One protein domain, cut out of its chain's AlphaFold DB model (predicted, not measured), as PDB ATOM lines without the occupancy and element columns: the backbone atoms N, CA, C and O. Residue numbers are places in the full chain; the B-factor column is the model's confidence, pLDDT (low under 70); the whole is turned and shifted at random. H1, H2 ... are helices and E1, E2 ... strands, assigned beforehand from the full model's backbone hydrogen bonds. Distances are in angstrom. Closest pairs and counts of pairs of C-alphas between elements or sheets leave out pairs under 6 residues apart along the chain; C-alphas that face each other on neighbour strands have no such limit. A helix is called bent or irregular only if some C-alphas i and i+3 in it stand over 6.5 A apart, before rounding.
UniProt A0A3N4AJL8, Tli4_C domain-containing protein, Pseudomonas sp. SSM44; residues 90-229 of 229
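Overview. This is residues 90 to 229 of the 229 residues of the protein "Tli4_C domain-containing protein" of Pseudomonas sp. SSM44 (UniProt A0A3N4AJL8). A single long, twisted sheet of six antiparallel strands makes a wall through the domain, with the short helix H2 over one face beside the bent end of E3 and residues 119 to 125 of a long link passing over the other face. The tiny helix H1 follows that link and only grazes the sheet, while the hairpin E1 and E2 makes one side of the wall and the meander E3 E4 E5 E6 makes the rest. The printed part has 140 residues, with named elements in the order E1 E2 H1 E3 E4 E5 E6 H2; across the sheet the order is E1 E2 E6 E5 E4 E3. The class is mostly strand, though under half of the residues are in named elements. The whole is compact, with a radius of gyration of the C-alphas of 16.0 A, yet elongated, with spans of 55 by 28 by 28 A.

Arrangement. The inner strands E5, residues 174 to 181, and E6, residues 188 to 195, form a hairpin at 176 degrees, with N 193 and O 177 2.8 A apart, within hydrogen-bond range. Beside E6 is E2, residues 104 to 111, antiparallel at 162 degrees, with N 107 and O 192 at 2.8 A. The edge strand E1, residues 91 to 97, forms a hairpin with E2, with N 92 and O 110 at 2.8 A. Beside E5 is E4, residues 153 to 164, with N 162 and O 174 at 2.7 A. The other edge strand, E3, residues 139 to 150, forms a hairpin with E4, with N 155 and O 148 at 2.8 A. E3, E4, E5 and E6 are a meander, each strand the antiparallel neighbour of the one before. E3 bends by 54 degrees at residue 147, and the C-alphas of Ile 150 and Thr 181 are the closest of E3 and E5, at 6.8 A. H2, residues 214 to 221, is on the sheet at a height of 7.7 A and only just over E3, on which 3 of its C-alphas fall. It runs along the strands, at 21 degrees to E3 on the local plane, and their closest C-alphas are those of Ser 221 and Ile 150, 5.0 A apart. H1, residues 127 to 130, only grazes the sheet with residues 129 to 130; its closest C-alpha to E5 is that of Asp 129, 6.8 A from Phe 176. H1 and H2 are apart. In H2 every O i to N i+4 pair is within hydrogen-bond range; H1 is too short for such a pair.

Along the chain. E1 begins at C-alpha 91, (-13.261, -13.335, 20.187), and is 20.3 A long. E2 and E6 are each 23.1 A, E5 24.7 A, E3 31.2 A and E4 33.9 A. E4 ends at C-alpha 164, (15.094, -26.341, 41.266). H1 is 5.2 A long and H2 10.0 A, ending at C-alpha 221, (-2.240, -28.395, 18.281).

Size, cuts and confidence. The C-alphas farthest apart are those of Gly 167 and Asn 229, at 56.7 A. The printed part has no cut. The long links are E2 to H1, with 15 residues, and E6 to H2, with 18. The mean pLDDT of the printed part is 95.4; residues 228 to 229 are under 70.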
ATOM      1  N   TYR A  90     -15.916 -12.583  16.093       95.38
ATOM      2  CA  TYR A  90     -15.849 -13.247  17.389       95.38
ATOM      3  C   TYR A  90     -14.478 -13.081  18.041       95.38
ATOM      4  O   TYR A  90     -13.467 -12.867  17.373       95.38
ATOM      5  N   SER A  91     -14.463 -13.218  19.365       96.62
ATOM      6  CA  SER A  91     -13.261 -13.335  20.187       96.62
ATOM      7  C   SER A  91     -13.579 -14.258  21.360       96.62
ATOM      8  O   SER A  91     -14.494 -13.997  22.145       96.62
ATOM      9  N   VAL A  92     -12.868 -15.378  21.448       96.12
ATOM     10  CA  VAL A  92     -13.083 -16.439  22.431       96.12
ATOM     11  C   VAL A  92     -11.764 -16.732  23.128       96.12
ATOM     12  O   VAL A  92     -10.752 -17.018  22.491       96.12
ATOM     13  N   LYS A  93     -11.787 -16.710  24.462       97.62
ATOM     14  CA  LYS A  93     -10.702 -17.217  25.300       97.62
ATOM     15  C   LYS A  93     -11.247 -18.272  26.245       97.62
ATOM     16  O   LYS A  93     -12.162 -17.997  27.021       97.62
ATOM     17  N   ASN A  94     -10.672 -19.467  26.211       97.38
ATOM     18  CA  ASN A  94     -10.997 -20.501  27.182       97.38
ATOM     19  C   ASN A  94      -9.799 -21.390  27.501       97.38
ATOM     20  O   ASN A  94      -8.869 -21.498  26.707       97.38
ATOM     21  N   SER A  95      -9.826 -22.013  28.672       97.44
ATOM     22  CA  SER A  95      -8.712 -22.790  29.193       97.44
ATOM     23  C   SER A  95      -9.042 -24.276  29.224       97.44
ATOM     24  O   SER A  95     -10.077 -24.690  29.737       97.44
ATOM     25  N   LEU A  96      -8.118 -25.077  28.710       95.88
ATOM     26  CA  LEU A  96      -8.141 -26.530  28.722       95.88
ATOM     27  C   LEU A  96      -7.106 -27.059  29.712       95.88
ATOM     28  O   LEU A  96      -6.078 -26.430  29.976       95.88
ATOM     29  N   ARG A  97      -7.363 -28.253  30.235       96.00
ATOM     30  CA  ARG A  97      -6.471 -28.949  31.161       96.00
ATOM     31  C   ARG A  97      -6.507 -30.434  30.844       96.00
ATOM     32  O   ARG A  97      -7.584 -31.010  30.725       96.00
ATOM     33  N   PHE A  98      -5.342 -31.063  30.732       96.94
ATOM     34  CA  PHE A  98      -5.288 -32.521  30.711       96.94
ATOM     35  C   PHE A  98      -5.518 -33.037  32.130       96.94
ATOM     36  O   PHE A  98      -4.748 -32.705  33.029       96.94
ATOM     37  N   THR A  99      -6.525 -33.890  32.327       96.19
ATOM     38  CA  THR A  99      -6.876 -34.430  33.653       96.19
ATOM     39  C   THR A  99      -5.690 -35.097  34.354       96.19
ATOM     40  O   THR A  99      -5.525 -34.945  35.556       96.19
ATOM     41  N   ALA A 100      -4.821 -35.779  33.601       95.44
ATOM     42  CA  ALA A 100      -3.641 -36.456  34.142       95.44
ATOM     43  C   ALA A 100      -2.496 -35.513  34.571       95.44
ATOM     44  O   ALA A 100      -1.559 -35.959  35.223       95.44
ATOM     45  N   THR A 101      -2.520 -34.236  34.179       97.12
ATOM     46  CA  THR A 101      -1.494 -33.242  34.550       97.12
ATOM     47  C   THR A 101      -2.164 -31.908  34.880       97.12
ATOM     48  O   THR A 101      -2.072 -30.962  34.090       97.12
ATOM     49  N   PRO A 102      -2.876 -31.832  36.017       97.62
ATOM     50  CA  PRO A 102      -3.779 -30.728  36.309       97.62
ATOM     51  C   PRO A 102      -3.062 -29.410  36.639       97.62
ATOM     52  O   PRO A 102      -3.673 -28.349  36.537       97.62
ATOM     53  N   ASN A 103      -1.770 -29.462  36.967       98.56
ATOM     54  CA  ASN A 103      -0.929 -28.288  37.203       98.56
ATOM     55  C   ASN A 103      -0.702 -27.433  35.949       98.56
ATOM     56  O   ASN A 103      -0.249 -26.302  36.082       98.56
ATOM     57  N   VAL A 104      -0.963 -27.958  34.745       98.56
ATOM     58  CA  VAL A 104      -0.709 -27.252  33.481       98.56
ATOM     59  C   VAL A 104      -2.018 -26.908  32.787       98.56
ATOM     60  O   VAL A 104      -2.837 -27.785  32.506       98.56
ATOM     61  N   VAL A 105      -2.188 -25.627  32.469       98.38
ATOM     62  CA  VAL A 105      -3.388 -25.086  31.830       98.38
ATOM     63  C   VAL A 105      -3.031 -24.457  30.489       98.38
ATOM     64  O   VAL A 105      -2.128 -23.628  30.404       98.38
ATOM     65  N   PHE A 106      -3.783 -24.815  29.451       98.06
ATOM     66  CA  PHE A 106      -3.659 -24.282  28.097       98.06
ATOM     67  C   PHE A 106      -4.823 -23.346  27.814       98.06
ATOM     68  O   PHE A 106      -5.939 -23.798  27.580       98.06
ATOM     69  N   SER A 107      -4.586 -22.041  27.823       98.12
ATOM     70  CA  SER A 107      -5.588 -21.073  27.384       98.12
ATOM     71  C   SER A 107      -5.491 -20.864  25.883       98.12
ATOM     72  O   SER A 107      -4.490 -20.351  25.387       98.12
ATOM     73  N   LEU A 108      -6.541 -21.256  25.170       97.38
ATOM     74  CA  LEU A 108      -6.720 -20.968  23.759       97.38
ATOM     75  C   LEU A 108      -7.380 -19.601  23.621       97.38
ATOM     76  O   LEU A 108      -8.389 -19.323  24.272       97.38
ATOM     77  N   VAL A 109      -6.802 -18.758  22.775       97.56
ATOM     78  CA  VAL A 109      -7.369 -17.484  22.346       97.56
ATOM     79  C   VAL A 109      -7.596 -17.579  20.851       97.56
ATOM     80  O   VAL A 109      -6.659 -17.857  20.105       97.56
ATOM     81  N   THR A 110      -8.823 -17.337  20.414       96.81
ATOM     82  CA  THR A 110      -9.146 -17.255  18.997       96.81
ATOM     83  C   THR A 110     -10.046 -16.071  18.706       96.81
ATOM     84  O   THR A 110     -10.900 -15.724  19.518       96.81
ATOM     85  N   ALA A 111      -9.829 -15.425  17.569       97.12
ATOM     86  CA  ALA A 111     -10.651 -14.317  17.116       97.12
ATOM     87  C   ALA A 111     -10.731 -14.315  15.592       97.12
ATOM     88  O   ALA A 111      -9.778 -14.723  14.925       97.12
ATOM     89  N   SER A 112     -11.851 -13.838  15.048       95.62
ATOM     90  CA  SER A 112     -12.006 -13.614  13.606       95.62
ATOM     91  C   SER A 112     -10.891 -12.707  13.067       95.62
ATOM     92  O   SER A 112     -10.369 -11.871  13.804       95.62
ATOM     93  N   ALA A 113     -10.555 -12.822  11.781       93.06
ATOM     94  CA  ALA A 113      -9.635 -11.880  11.143       93.06
ATOM     95  C   ALA A 113     -10.129 -10.432  11.326       93.06
ATOM     96  O   ALA A 113     -11.323 -10.162  11.179       93.06
ATOM     97  N   HIS A 114      -9.215  -9.513  11.654       89.00
ATOM     98  CA  HIS A 114      -9.528  -8.098  11.889       89.00
ATOM     99  C   HIS A 114     -10.666  -7.859  12.900       89.00
ATOM    100  O   HIS A 114     -11.506  -6.980  12.695       89.00
ATOM    101  N   ASP A 115     -10.716  -8.638  13.986       93.94
ATOM    102  CA  ASP A 115     -11.758  -8.473  14.993       93.94
ATOM    103  C   ASP A 115     -11.781  -7.038  15.569       93.94
ATOM    104  O   ASP A 115     -10.736  -6.434  15.826       93.94
ATOM    105  N   PRO A 116     -12.970  -6.462  15.818       94.00
ATOM    106  CA  PRO A 116     -13.113  -5.066  16.225       94.00
ATOM    107  C   PRO A 116     -12.652  -4.785  17.663       94.00
ATOM    108  O   PRO A 116     -12.759  -3.643  18.118       94.00
ATOM    109  N   TRP A 117     -12.205  -5.804  18.402       94.56
ATOM    110  CA  TRP A 117     -11.692  -5.674  19.765       94.56
ATOM    111  C   TRP A 117     -10.164  -5.683  19.829       94.56
ATOM    112  O   TRP A 117      -9.633  -5.578  20.935       94.56
ATOM    113  N   ASP A 118      -9.483  -5.769  18.678       93.31
ATOM    114  CA  ASP A 118      -8.021  -5.848  18.584       93.31
ATOM    115  C   ASP A 118      -7.473  -6.971  19.482       93.31
ATOM    116  O   ASP A 118      -6.608  -6.777  20.344       93.31
ATOM    117  N   THR A 119      -8.063  -8.166  19.350       96.06
ATOM    118  CA  THR A 119      -7.725  -9.294  20.213       96.06
ATOM    119  C   THR A 119      -6.272  -9.695  19.973       96.06
ATOM    120  O   THR A 119      -5.903 -10.235  18.933       96.06
ATOM    121  N   HIS A 120      -5.426  -9.492  20.980       95.69
ATOM    122  CA  HIS A 120      -4.007  -9.814  20.889       95.69
ATOM    123  C   HIS A 120      -3.718 -11.259  21.358       95.69
ATOM    124  O   HIS A 120      -4.353 -11.742  22.298       95.69
ATOM    125  N   PRO A 121      -2.671 -11.943  20.847       96.25
ATOM    126  CA  PRO A 121      -2.203 -13.228  21.392       96.25
ATOM    127  C   PRO A 121      -1.931 -13.233  22.904       96.25
ATOM    128  O   PRO A 121      -1.907 -14.285  23.537       96.25
ATOM    129  N   LYS A 122      -1.706 -12.048  23.480       96.56
ATOM    130  CA  LYS A 122      -1.415 -11.813  24.903       96.56
ATOM    131  C   LYS A 122      -2.657 -11.431  25.717       96.56
ATOM    132  O   LYS A 122      -2.529 -11.083  26.887       96.56
ATOM    133  N   THR A 123      -3.851 -11.463  25.125       95.88
ATOM    134  CA  THR A 123      -5.103 -11.115  25.807       95.88
ATOM    135  C   THR A 123      -5.257 -11.923  27.092       95.88
ATOM    136  O   THR A 123      -5.232 -13.158  27.081       95.88
ATOM    137  N   GLY A 124      -5.400 -11.214  28.214       94.75
ATOM    138  CA  GLY A 124      -5.503 -11.794  29.553       94.75
ATOM    139  C   GLY A 124      -4.231 -12.496  30.041       94.75
ATOM    140  O   GLY A 124      -4.354 -13.467  30.781       94.75
ATOM    141  N   THR A 125      -3.059 -12.062  29.575       96.88
ATOM    142  CA  THR A 125      -1.763 -12.293  30.234       96.88
ATOM    143  C   THR A 125      -1.268 -10.970  30.807       96.88
ATOM    144  O   THR A 125      -1.597  -9.903  30.280       96.88
ATOM    145  N   TYR A 126      -0.466 -11.037  31.860       94.62
ATOM    146  CA  TYR A 126       0.086  -9.885  32.561       94.62
ATOM    147  C   TYR A 126       1.584 -10.062  32.816       94.62
ATOM    148  O   TYR A 126       2.153 -11.133  32.611       94.62
ATOM    149  N   ASP A 127       2.251  -9.003  33.272       93.50
ATOM    150  CA  ASP A 127       3.707  -8.999  33.460       93.50
ATOM    151  C   ASP A 127       4.210 -10.116  34.388       93.50
ATOM    152  O   ASP A 127       5.304 -10.638  34.168       93.50
ATOM    153  N   THR A 128       3.405 -10.528  35.369       92.94
ATOM    154  CA  THR A 128       3.705 -11.648  36.273       92.94
ATOM    155  C   THR A 128       3.822 -12.984  35.546       92.94
ATOM    156  O   THR A 128       4.612 -13.829  35.960       92.94
ATOM    157  N   ASP A 129       3.110 -13.161  34.430       96.38
ATOM    158  CA  ASP A 129       3.197 -14.368  33.606       96.38
ATOM    159  C   ASP A 129       4.497 -14.394  32.802       96.38
ATOM    160  O   ASP A 129       5.046 -15.455  32.532       96.38
ATOM    161  N   TYR A 130       5.029 -13.228  32.427       96.19
ATOM    162  CA  TYR A 130       6.270 -13.105  31.653       96.19
ATOM    163  C   TYR A 130       7.530 -13.016  32.517       96.19
ATOM    164  O   TYR A 130       8.638 -13.246  32.013       96.19
ATOM    165  N   ARG A 131       7.368 -12.617  33.782       95.19
ATOM    166  CA  ARG A 131       8.428 -12.365  34.760       95.19
ATOM    167  C   ARG A 131       7.994 -12.943  36.113       95.19
ATOM    168  O   ARG A 131       7.419 -12.216  36.925       95.19
ATOM    169  N   PRO A 132       8.252 -14.236  36.361       96.69
ATOM    170  CA  PRO A 132       7.868 -14.858  37.617       96.69
ATOM    171  C   PRO A 132       8.707 -14.294  38.766       96.69
ATOM    172  O   PRO A 132       9.893 -13.999  38.601       96.69
ATOM    173  N   GLY A 133       8.106 -14.193  39.950       96.75
ATOM    174  CA  GLY A 133       8.863 -14.036  41.190       96.75
ATOM    175  C   GLY A 133       9.434 -15.386  41.620       96.75
ATOM    176  O   GLY A 133       8.692 -16.361  41.701       96.75
ATOM    177  N   PHE A 134      10.738 -15.459  41.885       97.38
ATOM    178  CA  PHE A 134      11.394 -16.670  42.387       97.38
ATOM    179  C   PHE A 134      12.648 -16.325  43.195       97.38
ATOM    180  O   PHE A 134      13.246 -15.263  43.011       97.38
ATOM    181  N   ASP A 135      13.063 -17.239  44.073       97.88
ATOM    182  CA  ASP A 135      14.347 -17.150  44.767       97.88
ATOM    183  C   ASP A 135      15.461 -17.734  43.886       97.88
ATOM    184  O   ASP A 135      15.542 -18.948  43.668       97.88
ATOM    185  N   ALA A 136      16.338 -16.865  43.381       97.19
ATOM    186  CA  ALA A 136      17.442 -17.250  42.507       97.19
ATOM    187  C   ALA A 136      18.523 -18.103  43.198       97.19
ATOM    188  O   ALA A 136      19.357 -18.689  42.511       97.19
ATOM    189  N   GLN A 137      18.515 -18.210  44.533       97.56
ATOM    190  CA  GLN A 137      19.380 -19.146  45.262       97.56
ATOM    191  C   GLN A 137      18.857 -20.588  45.209       97.56
ATOM    192  O   GLN A 137      19.606 -21.527  45.477       97.56
ATOM    193  N   LYS A 138      17.581 -20.771  44.858       98.31
ATOM    194  CA  LYS A 138      16.883 -22.059  44.908       98.31
ATOM    195  C   LYS A 138      16.384 -22.551  43.552       98.31
ATOM    196  O   LYS A 138      16.336 -23.765  43.348       98.31
ATOM    197  N   TRP A 139      16.056 -21.644  42.630       98.56
ATOM    198  CA  TRP A 139      15.584 -21.963  41.280       98.56
ATOM    199  C   TRP A 139      16.444 -21.316  40.196       98.56
ATOM    200  O   TRP A 139      16.903 -20.182  40.317       98.56
ATOM    201  N   THR A 140      16.605 -22.034  39.087       98.25
ATOM    202  CA  THR A 140      17.214 -21.524  37.859       98.25
ATOM    203  C   THR A 140      16.130 -21.087  36.886       98.25
ATOM    204  O   THR A 140      15.306 -21.901  36.478       98.25
ATOM    205  N   PHE A 141      16.180 -19.830  36.450       98.06
ATOM    206  CA  PHE A 141      15.355 -19.325  35.355       98.06
ATOM    207  C   PHE A 141      16.019 -19.587  34.003       98.06
ATOM    208  O   PHE A 141      17.192 -19.261  33.806       98.06
ATOM    209  N   ARG A 142      15.264 -20.128  33.046       97.81
ATOM    210  CA  ARG A 142      15.712 -20.309  31.660       97.81
ATOM    211  C   ARG A 142      14.629 -19.882  30.688       97.81
ATOM    212  O   ARG A 142      13.469 -20.240  30.853       97.81
ATOM    213  N   ARG A 143      15.018 -19.155  29.643       97.50
ATOM    214  CA  ARG A 143      14.179 -18.979  28.454       97.50
ATOM    215  C   ARG A 143      14.217 -20.261  27.631       97.50
ATOM    216  O   ARG A 143      15.257 -20.914  27.575       97.50
ATOM    217  N   PHE A 144      13.105 -20.592  26.990       95.50
ATOM    218  CA  PHE A 144      13.065 -21.656  25.994       95.50
ATOM    219  C   PHE A 144      12.226 -21.219  24.797       95.50
ATOM    220  O   PHE A 144      11.354 -20.356  24.925       95.50
ATOM    221  N   VAL A 145      12.526 -21.828  23.654       95.00
ATOM    222  CA  VAL A 145      11.735 -21.741  22.431       95.00
ATOM    223  C   VAL A 145      11.502 -23.167  21.968       95.00
ATOM    224  O   VAL A 145      12.467 -23.884  21.708       95.00
ATOM    225  N   GLU A 146      10.243 -23.578  21.891       93.56
ATOM    226  CA  GLU A 146       9.870 -24.913  21.433       93.56
ATOM    227  C   GLU A 146       9.127 -24.816  20.093       93.56
ATOM    228  O   GLU A 146       8.073 -24.179  20.030       93.56
ATOM    229  N   PRO A 147       9.614 -25.453  19.013       93.19
ATOM    230  CA  PRO A 147       8.854 -25.557  17.773       93.19
ATOM    231  C   PRO A 147       7.546 -26.325  17.999       93.19
ATOM    232  O   PRO A 147       7.551 -27.446  18.519       93.19
ATOM    233  N   THR A 148       6.427 -25.733  17.593       92.56
ATOM    234  CA  THR A 148       5.085 -26.326  17.657       92.56
ATOM    235  C   THR A 148       4.327 -26.008  16.373       92.56
ATOM    236  O   THR A 148       4.662 -25.066  15.666       92.56
ATOM    237  N   TYR A 149       3.281 -26.759  16.068       94.50
ATOM    238  CA  TYR A 149       2.377 -26.428  14.968       94.50
ATOM    239  C   TYR A 149       1.015 -26.025  15.521       94.50
ATOM    240  O   TYR A 149       0.611 -26.513  16.574       94.50
ATOM    241  N   ILE A 150       0.330 -25.111  14.844       95.31
ATOM    242  CA  ILE A 150      -1.088 -24.816  15.059       95.31
ATOM    243  C   ILE A 150      -1.764 -25.068  13.716       95.31
ATOM    244  O   ILE A 150      -1.595 -24.287  12.773       95.31
ATOM    245  N   GLY A 151      -2.445 -26.207  13.616       93.19
ATOM    246  CA  GLY A 151      -2.844 -26.769  12.334       93.19
ATOM    247  C   GLY A 151      -1.629 -26.988  11.426       93.19
ATOM    248  O   GLY A 151      -0.582 -27.434  11.900       93.19
ATOM    249  N   PRO A 152      -1.695 -26.602  10.141       91.56
ATOM    250  CA  PRO A 152      -0.574 -26.754   9.213       91.56
ATOM    251  C   PRO A 152       0.543 -25.712   9.414       91.56
ATOM    252  O   PRO A 152       1.560 -25.751   8.717       91.56
ATOM    253  N   HIS A 153       0.377 -24.745  10.322       93.56
ATOM    254  CA  HIS A 153       1.293 -23.614  10.458       93.56
ATOM    255  C   HIS A 153       2.315 -23.838  11.570       93.56
ATOM    256  O   HIS A 153       1.957 -23.998  12.736       93.56
ATOM    257  N   LEU A 154       3.601 -23.773  11.215       93.88
ATOM    258  CA  LEU A 154       4.686 -23.747  12.193       93.88
ATOM    259  C   LEU A 154       4.607 -22.463  13.034       93.88
ATOM    260  O   LEU A 154       4.557 -21.356  12.497       93.88
ATOM    261  N   ALA A 155       4.662 -22.620  14.351       91.88
ATOM    262  CA  ALA A 155       4.750 -21.552  15.333       91.88
ATOM    263  C   ALA A 155       5.885 -21.840  16.336       91.88
ATOM    264  O   ALA A 155       6.165 -22.984  16.691       91.88
ATOM    265  N   GLY A 156       6.551 -20.794  16.820       91.56
ATOM    266  CA  GLY A 156       7.458 -20.908  17.963       91.56
ATOM    267  C   GLY A 156       6.679 -20.721  19.261       91.56
ATOM    268  O   GLY A 156       5.977 -19.720  19.402       91.56
ATOM    269  N   MET A 157       6.780 -21.666  20.197       96.12
ATOM    270  CA  MET A 157       6.347 -21.444  21.575       96.12
ATOM    271  C   MET A 157       7.486 -20.803  22.358       96.12
ATOM    272  O   MET A 157       8.420 -21.485  22.773       96.12
ATOM    273  N   ASP A 158       7.383 -19.494  22.566       96.50
ATOM    274  CA  ASP A 158       8.341 -18.710  23.339       96.50
ATOM    275  C   ASP A 158       7.923 -18.654  24.806       96.50
ATOM    276  O   ASP A 158       6.767 -18.371  25.136       96.50
ATOM    277  N   GLY A 159       8.872 -18.892  25.711       96.62
ATOM    278  CA  GLY A 159       8.540 -19.051  27.118       96.62
ATOM    279  C   GLY A 159       9.696 -18.898  28.090       96.62
ATOM    280  O   GLY A 159      10.795 -18.426  27.772       96.62
ATOM    281  N   TRP A 160       9.419 -19.287  29.327       98.38
ATOM    282  CA  TRP A 160      10.416 -19.467  30.372       98.38
ATOM    283  C   TRP A 160      10.068 -20.669  31.241       98.38
ATOM    284  O   TRP A 160       8.921 -21.106  31.291       98.38
ATOM    285  N   ARG A 161      11.070 -21.185  31.946       98.44
ATOM    286  CA  ARG A 161      10.928 -22.225  32.963       98.44
ATOM    287  C   ARG A 161      11.792 -21.934  34.186       98.44
ATOM    288  O   ARG A 161      12.837 -21.292  34.078       98.44
ATOM    289  N   LEU A 162      11.327 -22.421  35.325       98.62
ATOM    290  CA  LEU A 162      11.969 -22.455  36.626       98.62
ATOM    291  C   LEU A 162      12.154 -23.915  37.019       98.62
ATOM    292  O   LEU A 162      11.178 -24.654  37.162       98.62
ATOM    293  N   ASP A 163      13.407 -24.306  37.222       98.25
ATOM    294  CA  ASP A 163      13.774 -25.625  37.732       98.25
ATOM    295  C   ASP A 163      14.554 -25.481  39.041       98.25
ATOM    296  O   ASP A 163      15.357 -24.548  39.167       98.25
ATOM    297  N   PRO A 164      14.359 -26.385  40.012       98.31
ATOM    298  CA  PRO A 164      15.094 -26.341  41.266       98.31
ATOM    299  C   PRO A 164      16.592 -26.589  41.039       98.31
ATOM    300  O   PRO A 164      16.995 -27.450  40.252       98.31
ATOM    301  N   ILE A 165      17.429 -25.829  41.744       98.06
ATOM    302  CA  ILE A 165      18.883 -26.011  41.758       98.06
ATOM    303  C   ILE A 165      19.214 -27.311  42.511       98.06
ATOM    304  O   ILE A 165      18.670 -27.541  43.593       98.06
ATOM    305  N   PRO A 166      20.122 -28.165  41.997       96.38
ATOM    306  CA  PRO A 166      20.548 -29.362  42.716       96.38
ATOM    307  C   PRO A 166      21.023 -29.036  44.140       96.38
ATOM    308  O   PRO A 166      21.904 -28.204  44.331       96.38
ATOM    309  N   GLY A 167      20.437 -29.699  45.140       95.12
ATOM    310  CA  GLY A 167      20.765 -29.493  46.556       95.12
ATOM    311  C   GLY A 167      19.962 -28.403  47.279       95.12
ATOM    312  O   GLY A 167      20.127 -28.270  48.487       95.12
ATOM    313  N   SER A 168      19.061 -27.673  46.607       96.44
ATOM    314  CA  SER A 168      18.206 -26.663  47.263       96.44
ATOM    315  C   SER A 168      17.101 -27.256  48.150       96.44
ATOM    316  O   SER A 168      16.515 -26.544  48.961       96.44
ATOM    317  N   GLY A 169      16.804 -28.551  47.989       96.56
ATOM    318  CA  GLY A 169      15.685 -29.237  48.649       96.56
ATOM    319  C   GLY A 169      14.326 -29.006  47.980       96.56
ATOM    320  O   GLY A 169      13.344 -29.633  48.370       96.56
ATOM    321  N   GLU A 170      14.267 -28.155  46.954       97.94
ATOM    322  CA  GLU A 170      13.042 -27.832  46.226       97.94
ATOM    323  C   GLU A 170      12.745 -28.875  45.134       97.94
ATOM    324  O   GLU A 170      13.649 -29.421  44.497       97.94
ATOM    325  N   GLN A 171      11.460 -29.139  44.890       97.56
ATOM    326  CA  GLN A 171      10.994 -30.036  43.816       97.56
ATOM    327  C   GLN A 171      10.041 -29.350  42.835       97.56
ATOM    328  O   GLN A 171       9.849 -29.843  41.719       97.56
ATOM    329  N   GLU A 172       9.454 -28.225  43.248       98.44
ATOM    330  CA  GLU A 172       8.475 -27.501  42.452       98.44
ATOM    331  C   GLU A 172       9.118 -26.867  41.219       98.44
ATOM    332  O   GLU A 172      10.257 -26.386  41.256       98.44
ATOM    333  N   ARG A 173       8.355 -26.858  40.128       98.44
ATOM    334  CA  ARG A 173       8.716 -26.218  38.866       98.44
ATOM    335  C   ARG A 173       7.656 -25.195  38.499       98.44
ATOM    336  O   ARG A 173       6.518 -25.259  38.944       98.44
ATOM    337  N   GLY A 174       8.032 -24.276  37.629       98.25
ATOM    338  CA  GLY A 174       7.094 -23.364  36.992       98.25
ATOM    339  C   GLY A 174       7.530 -23.132  35.564       98.25
ATOM    340  O   GLY A 174       8.720 -23.112  35.275       98.25
ATOM    341  N   TRP A 175       6.593 -22.979  34.651       98.56
ATOM    342  CA  TRP A 175       6.883 -22.560  33.292       98.56
ATOM    343  C   TRP A 175       5.678 -21.882  32.651       98.56
ATOM    344  O   TRP A 175       4.527 -22.070  33.050       98.56
ATOM    345  N   PHE A 176       5.985 -21.068  31.653       98.62
ATOM    346  CA  PHE A 176       5.034 -20.336  30.835       98.62
ATOM    347  C   PHE A 176       5.469 -20.450  29.380       98.62
ATOM    348  O   PHE A 176       6.668 -20.441  29.091       98.62
ATOM    349  N   GLY A 177       4.506 -20.516  28.467       97.94
ATOM    350  CA  GLY A 177       4.766 -20.528  27.032       97.94
ATOM    351  C   GLY A 177       3.653 -19.848  26.253       97.94
ATOM    352  O   GLY A 177       2.491 -19.897  26.651       97.94
ATOM    353  N   LEU A 178       3.997 -19.220  25.134       98.19
ATOM    354  CA  LEU A 178       3.031 -18.614  24.226       98.19
ATOM    355  C   LEU A 178       3.414 -18.918  22.780       98.19
ATOM    356  O   LEU A 178       4.548 -18.678  22.381       98.19
ATOM    357  N   ALA A 179       2.454 -19.395  21.992       97.44
ATOM    358  CA  ALA A 179       2.582 -19.540  20.542       97.44
ATOM    359  C   ALA A 179       1.339 -18.969  19.856       97.44
ATOM    360  O   ALA A 179       0.257 -18.955  20.449       97.44
ATOM    361  N   LYS A 180       1.474 -18.493  18.615       96.81
ATOM    362  CA  LYS A 180       0.342 -17.957  17.850       96.81
ATOM    363  C   LYS A 180       0.517 -18.081  16.342       96.81
ATOM    364  O   LYS A 180       1.637 -18.023  15.842       96.81
ATOM    365  N   THR A 181      -0.604 -18.147  15.634       95.31
ATOM    366  CA  THR A 181      -0.718 -18.037  14.175       95.31
ATOM    367  C   THR A 181      -1.899 -17.131  13.804       95.31
ATOM    368  O   THR A 181      -2.754 -16.852  14.644       95.31
ATOM    369  N   GLY A 182      -1.936 -16.652  12.561       92.06
ATOM    370  CA  GLY A 182      -3.038 -15.840  12.036       92.06
ATOM    371  C   GLY A 182      -3.171 -14.445  12.660       92.06
ATOM    372  O   GLY A 182      -2.213 -13.881  13.206       92.06
ATOM    373  N   GLY A 183      -4.374 -13.880  12.524       86.38
ATOM    374  CA  GLY A 183      -4.801 -12.579  13.051       86.38
ATOM    375  C   GLY A 183      -4.932 -11.463  12.009       86.38
ATOM    376  O   GLY A 183      -5.612 -10.477  12.273       86.38
ATOM    377  N   LEU A 184      -4.319 -11.611  10.827       84.94
ATOM    378  CA  LEU A 184      -4.443 -10.638   9.732       84.94
ATOM    379  C   LEU A 184      -5.403 -11.138   8.647       84.94
ATOM    380  O   LEU A 184      -6.493 -10.612   8.505       84.94
ATOM    381  N   LEU A 185      -5.006 -12.173   7.903       88.50
ATOM    382  CA  LEU A 185      -5.787 -12.717   6.780       88.50
ATOM    383  C   LEU A 185      -6.608 -13.958   7.149       88.50
ATOM    384  O   LEU A 185      -7.427 -14.418   6.364       88.50
ATOM    385  N   SER A 186      -6.361 -14.514   8.329       91.44
ATOM    386  CA  SER A 186      -7.047 -15.676   8.884       91.44
ATOM    387  C   SER A 186      -7.321 -15.427  10.367       91.44
ATOM    388  O   SER A 186      -6.661 -14.560  10.963       91.44
ATOM    389  N   PRO A 187      -8.267 -16.159  10.979       94.50
ATOM    390  CA  PRO A 187      -8.493 -16.103  12.413       94.50
ATOM    391  C   PRO A 187      -7.195 -16.183  13.215       94.50
ATOM    392  O   PRO A 187      -6.295 -16.973  12.917       94.50
ATOM    393  N   LEU A 188      -7.092 -15.349  14.247       96.75
ATOM    394  CA  LEU A 188      -6.059 -15.514  15.257       96.75
ATOM    395  C   LEU A 188      -6.299 -16.849  15.963       96.75
ATOM    396  O   LEU A 188      -7.415 -17.128  16.403       96.75
ATOM    397  N   VAL A 189      -5.239 -17.631  16.140       97.12
ATOM    398  CA  VAL A 189      -5.205 -18.739  17.096       97.12
ATOM    399  C   VAL A 189      -3.922 -18.619  17.903       97.12
ATOM    400  O   VAL A 189      -2.821 -18.678  17.356       97.12
ATOM    401  N   ALA A 190      -4.057 -18.434  19.212       97.38
ATOM    402  CA  ALA A 190      -2.949 -18.405  20.152       97.38
ATOM    403  C   ALA A 190      -3.174 -19.400  21.287       97.38
ATOM    404  O   ALA A 190      -4.295 -19.607  21.749       97.38
ATOM    405  N   VAL A 191      -2.081 -19.981  21.765       97.50
ATOM    406  CA  VAL A 191      -2.035 -20.779  22.986       97.50
ATOM    407  C   VAL A 191      -1.184 -20.049  24.013       97.50
ATOM    408  O   VAL A 191      -0.092 -19.571  23.707       97.50
ATOM    409  N   GLN A 192      -1.686 -19.976  25.239       98.12
ATOM    410  CA  GLN A 192      -0.982 -19.479  26.416       98.12
ATOM    411  C   GLN A 192      -0.935 -20.620  27.431       98.12
ATOM    412  O   GLN A 192      -1.981 -21.134  27.827       98.12
ATOM    413  N   VAL A 193       0.256 -21.036  27.840       98.19
ATOM    414  CA  VAL A 193       0.446 -22.127  28.796       98.19
ATOM    415  C   VAL A 193       0.840 -21.554  30.145       98.19
ATOM    416  O   VAL A 193       1.772 -20.757  30.227       98.19
ATOM    417  N   PHE A 194       0.143 -21.988  31.189       98.19
ATOM    418  CA  PHE A 194       0.376 -21.586  32.571       98.19
ATOM    419  C   PHE A 194       0.596 -22.813  33.443       98.19
ATOM    420  O   PHE A 194       0.068 -23.894  33.163       98.19
ATOM    421  N   THR A 195       1.339 -22.619  34.526       98.50
ATOM    422  CA  THR A 195       1.586 -23.650  35.530       98.50
ATOM    423  C   THR A 195       1.187 -23.183  36.915       98.50
ATOM    424  O   THR A 195       1.333 -22.009  37.248       98.50
ATOM    425  N   PHE A 196       0.689 -24.120  37.715       98.38
ATOM    426  CA  PHE A 196       0.235 -23.882  39.077       98.38
ATOM    427  C   PHE A 196       0.908 -24.878  40.029       98.38
ATOM    428  O   PHE A 196       0.876 -26.087  39.762       98.38
ATOM    429  N   PRO A 197       1.522 -24.399  41.126       98.06
ATOM    430  CA  PRO A 197       2.286 -25.252  42.020       98.06
ATOM    431  C   PRO A 197       1.378 -26.158  42.853       98.06
ATOM    432  O   PRO A 197       0.201 -25.861  43.087       98.06
ATOM    433  N   LYS A 198       1.959 -27.246  43.352       98.31
ATOM    434  CA  LYS A 198       1.357 -28.131  44.348       98.31
ATOM    435  C   LYS A 198       0.836 -27.332  45.544       98.31
ATOM    436  O   LYS A 198       1.509 -26.439  46.051       98.31
ATOM    437  N   GLY A 199      -0.347 -27.694  46.028       97.69
ATOM    438  CA  GLY A 199      -1.038 -27.007  47.120       97.69
ATOM    439  C   GLY A 199      -1.834 -25.777  46.682       97.69
ATOM    440  O   GLY A 199      -2.467 -25.150  47.526       97.69
ATOM    441  N   THR A 200      -1.834 -25.440  45.388       97.56
ATOM    442  CA  THR A 200      -2.822 -24.512  44.820       97.56
ATOM    443  C   THR A 200      -4.118 -25.283  44.607       97.56
ATOM    444  O   THR A 200      -4.127 -26.256  43.856       97.56
ATOM    445  N   ASP A 201      -5.196 -24.864  45.268       96.12
ATOM    446  CA  ASP A 201      -6.492 -25.548  45.256       96.12
ATOM    447  C   ASP A 201      -6.371 -27.055  45.575       96.12
ATOM    448  O   ASP A 201      -5.907 -27.437  46.650       96.12
ATOM    449  N   ASP A 202      -6.789 -27.917  44.649       96.00
ATOM    450  CA  ASP A 202      -6.795 -29.375  44.760       96.00
ATOM    451  C   ASP A 202      -5.557 -30.049  44.132       96.00
ATOM    452  O   ASP A 202      -5.502 -31.276  44.028       96.00
ATOM    453  N   LEU A 203      -4.538 -29.278  43.731       98.06
ATOM    454  CA  LEU A 203      -3.330 -29.807  43.094       98.06
ATOM    455  C   LEU A 203      -2.408 -30.490  44.110       98.06
ATOM    456  O   LEU A 203      -1.767 -29.846  44.941       98.06
ATOM    457  N   THR A 204      -2.286 -31.812  44.017       97.06
ATOM    458  CA  THR A 204      -1.519 -32.639  44.968       97.06
ATOM    459  C   THR A 204      -0.123 -33.026  44.485       97.06
ATOM    460  O   THR A 204       0.715 -33.435  45.296       97.06
ATOM    461  N   GLU A 205       0.162 -32.856  43.197       97.94
ATOM    462  CA  GLU A 205       1.435 -33.206  42.567       97.94
ATOM    463  C   GLU A 205       2.250 -31.963  42.206       97.94
ATOM    464  O   GLU A 205       1.700 -30.877  42.009       97.94
ATOM    465  N   PHE A 206       3.573 -32.125  42.127       98.50
ATOM    466  CA  PHE A 206       4.464 -31.074  41.631       98.50
ATOM    467  C   PHE A 206       4.249 -30.840  40.138       98.50
ATOM    468  O   PHE A 206       3.930 -31.762  39.382       98.50
ATOM    469  N   THR A 207       4.502 -29.613  39.693       98.62
ATOM    470  CA  THR A 207       4.375 -29.249  38.284       98.62
ATOM    471  C   THR A 207       5.328 -30.095  37.431       98.62
ATOM    472  O   THR A 207       6.547 -30.094  37.663       98.62
ATOM    473  N   PRO A 208       4.818 -30.817  36.414       98.31
ATOM    474  CA  PRO A 208       5.670 -31.571  35.513       98.31
ATOM    475  C   PRO A 208       6.509 -30.614  34.651       98.31
ATOM    476  O   PRO A 208       6.040 -29.530  34.283       98.31
ATOM    477  N   PRO A 209       7.740 -31.003  34.282       97.56
ATOM    478  CA  PRO A 209       8.541 -30.211  33.363       97.56
ATOM    479  C   PRO A 209       7.907 -30.217  31.951       97.56
ATOM    480  O   PRO A 209       7.151 -31.144  31.627       97.56
ATOM    481  N   PRO A 210       8.193 -29.211  31.100       97.00
ATOM    482  CA  PRO A 210       7.586 -29.080  29.774       97.00
ATOM    483  C   PRO A 210       7.699 -30.342  28.908       97.00
ATOM    484  O   PRO A 210       6.753 -30.693  28.207       97.00
ATOM    485  N   GLU A 211       8.807 -31.080  29.005       96.00
ATOM    486  CA  GLU A 211       9.074 -32.295  28.223       96.00
ATOM    487  C   GLU A 211       8.021 -33.394  28.432       96.00
ATOM    488  O   GLU A 211       7.750 -34.177  27.524       96.00
ATOM    489  N   ASN A 212       7.375 -33.427  29.600       97.06
ATOM    490  CA  ASN A 212       6.358 -34.430  29.931       97.06
ATOM    491  C   ASN A 212       4.959 -34.054  29.413       97.06
ATOM    492  O   ASN A 212       4.017 -34.851  29.480       97.06
ATOM    493  N   VAL A 213       4.783 -32.817  28.952       97.44
ATOM    494  CA  VAL A 213       3.467 -32.240  28.658       97.44
ATOM    495  C   VAL A 213       3.369 -31.773  27.211       97.44
ATOM    496  O   VAL A 213       2.382 -32.085  26.539       97.44
ATOM    497  N   LEU A 214       4.400 -31.093  26.710       95.75
ATOM    498  CA  LEU A 214       4.431 -30.530  25.365       95.75
ATOM    499  C   LEU A 214       4.218 -31.557  24.243       95.75
ATOM    500  O   LEU A 214       3.544 -31.191  23.288       95.75
ATOM    501  N   PRO A 215       4.654 -32.832  24.324       96.50
ATOM    502  CA  PRO A 215       4.338 -33.811  23.279       96.50
ATOM    503  C   PRO A 215       2.830 -34.020  23.057       96.50
ATOM    504  O   PRO A 215       2.377 -34.071  21.918       96.50
ATOM    505  N   ARG A 216       2.031 -34.077  24.134       96.44
ATOM    506  CA  ARG A 216       0.563 -34.201  24.036       96.44
ATOM    507  C   ARG A 216      -0.085 -32.920  23.524       96.44
ATOM    508  O   ARG A 216      -1.056 -32.985  22.781       96.44
ATOM    509  N   TRP A 217       0.459 -31.766  23.913       94.62
ATOM    510  CA  TRP A 217       0.034 -30.484  23.356       94.62
ATOM    511  C   TRP A 217       0.293 -30.413  21.850       94.62
ATOM    512  O   TRP A 217      -0.631 -30.090  21.122       94.62
ATOM    513  N   LYS A 218       1.497 -30.764  21.384       95.25
ATOM    514  CA  LYS A 218       1.850 -30.744  19.956       95.25
ATOM    515  C   LYS A 218       0.919 -31.628  19.130       95.25
ATOM    516  O   LYS A 218       0.401 -31.184  18.116       95.25
ATOM    517  N   ALA A 219       0.633 -32.832  19.629       95.56
ATOM    518  CA  ALA A 219      -0.320 -33.735  18.993       95.56
ATOM    519  C   ALA A 219      -1.730 -33.125  18.874       95.56
ATOM    520  O   ALA A 219      -2.383 -33.320  17.861       95.56
ATOM    521  N   LEU A 220      -2.200 -32.380  19.882       94.88
ATOM    522  CA  LEU A 220      -3.484 -31.669  19.824       94.88
ATOM    523  C   LEU A 220      -3.423 -30.441  18.905       94.88
ATOM    524  O   LEU A 220      -4.372 -30.140  18.191       94.88
ATOM    525  N   SER A 221      -2.335 -29.680  18.963       95.50
ATOM    526  CA  SER A 221      -2.240 -28.395  18.281       95.50
ATOM    527  C   SER A 221      -2.085 -28.556  16.770       95.50
ATOM    528  O   SER A 221      -2.594 -27.728  16.019       95.50
ATOM    529  N   GLU A 222      -1.457 -29.644  16.322       95.88
ATOM    530  CA  GLU A 222      -1.366 -30.045  14.913       95.88
ATOM    531  C   GLU A 222      -2.730 -30.348  14.280       95.88
ATOM    532  O   GLU A 222      -2.888 -30.166  13.077       95.88
ATOM    533  N   THR A 223      -3.732 -30.752  15.069       95.56
ATOM    534  CA  THR A 223      -5.077 -31.067  14.556       95.56
ATOM    535  C   THR A 223      -6.018 -29.865  14.540       95.56
ATOM    536  O   THR A 223      -7.210 -30.033  14.299       95.56
ATOM    537  N   ILE A 224      -5.543 -28.663  14.878       95.44
ATOM    538  CA  ILE A 224      -6.389 -27.468  14.873       95.44
ATOM    539  C   ILE A 224      -6.657 -27.051  13.429       95.44
ATOM    540  O   ILE A 224      -5.738 -26.711  12.692       95.44
ATOM    541  N   GLU A 225      -7.927 -26.990  13.055       92.19
ATOM    542  CA  GLU A 225      -8.371 -26.505  11.753       92.19
ATOM    543  C   GLU A 225      -9.560 -25.555  11.905       92.19
ATOM    544  O   GLU A 225     -10.286 -25.585  12.903       92.19
ATOM    545  N   ILE A 226      -9.731 -24.678  10.918       83.81
ATOM    546  CA  ILE A 226     -10.957 -23.894  10.784       83.81
ATOM    547  C   ILE A 226     -11.966 -24.802  10.100       83.81
ATOM    548  O   ILE A 226     -11.670 -25.384   9.060       83.81
ATOM    549  N   ARG A 227     -13.153 -24.921  10.689       79.38
ATOM    550  CA  ARG A 227     -14.228 -25.694  10.088       79.38
ATOM    551  C   ARG A 227     -14.884 -24.860   8.989       79.38
ATOM    552  O   ARG A 227     -15.574 -23.891   9.289       79.38
ATOM    553  N   GLU A 228     -14.636 -25.231   7.740       65.75
ATOM    554  CA  GLU A 228     -15.410 -24.774   6.586       65.75
ATOM    555  C   GLU A 228     -16.596 -25.736   6.431       65.75
ATOM    556  O   GLU A 228     -16.388 -26.938   6.251       65.75
ATOM    557  N   ASN A 229     -17.824 -25.232   6.578       56.72
ATOM    558  CA  ASN A 229     -19.056 -25.973   6.278       56.72
ATOM    559  C   ASN A 229     -19.692 -25.406   5.006       56.72
ATOM    560  O   ASN A 229     -19.639 -24.167   4.832       56.72
TER     561      ASN A 229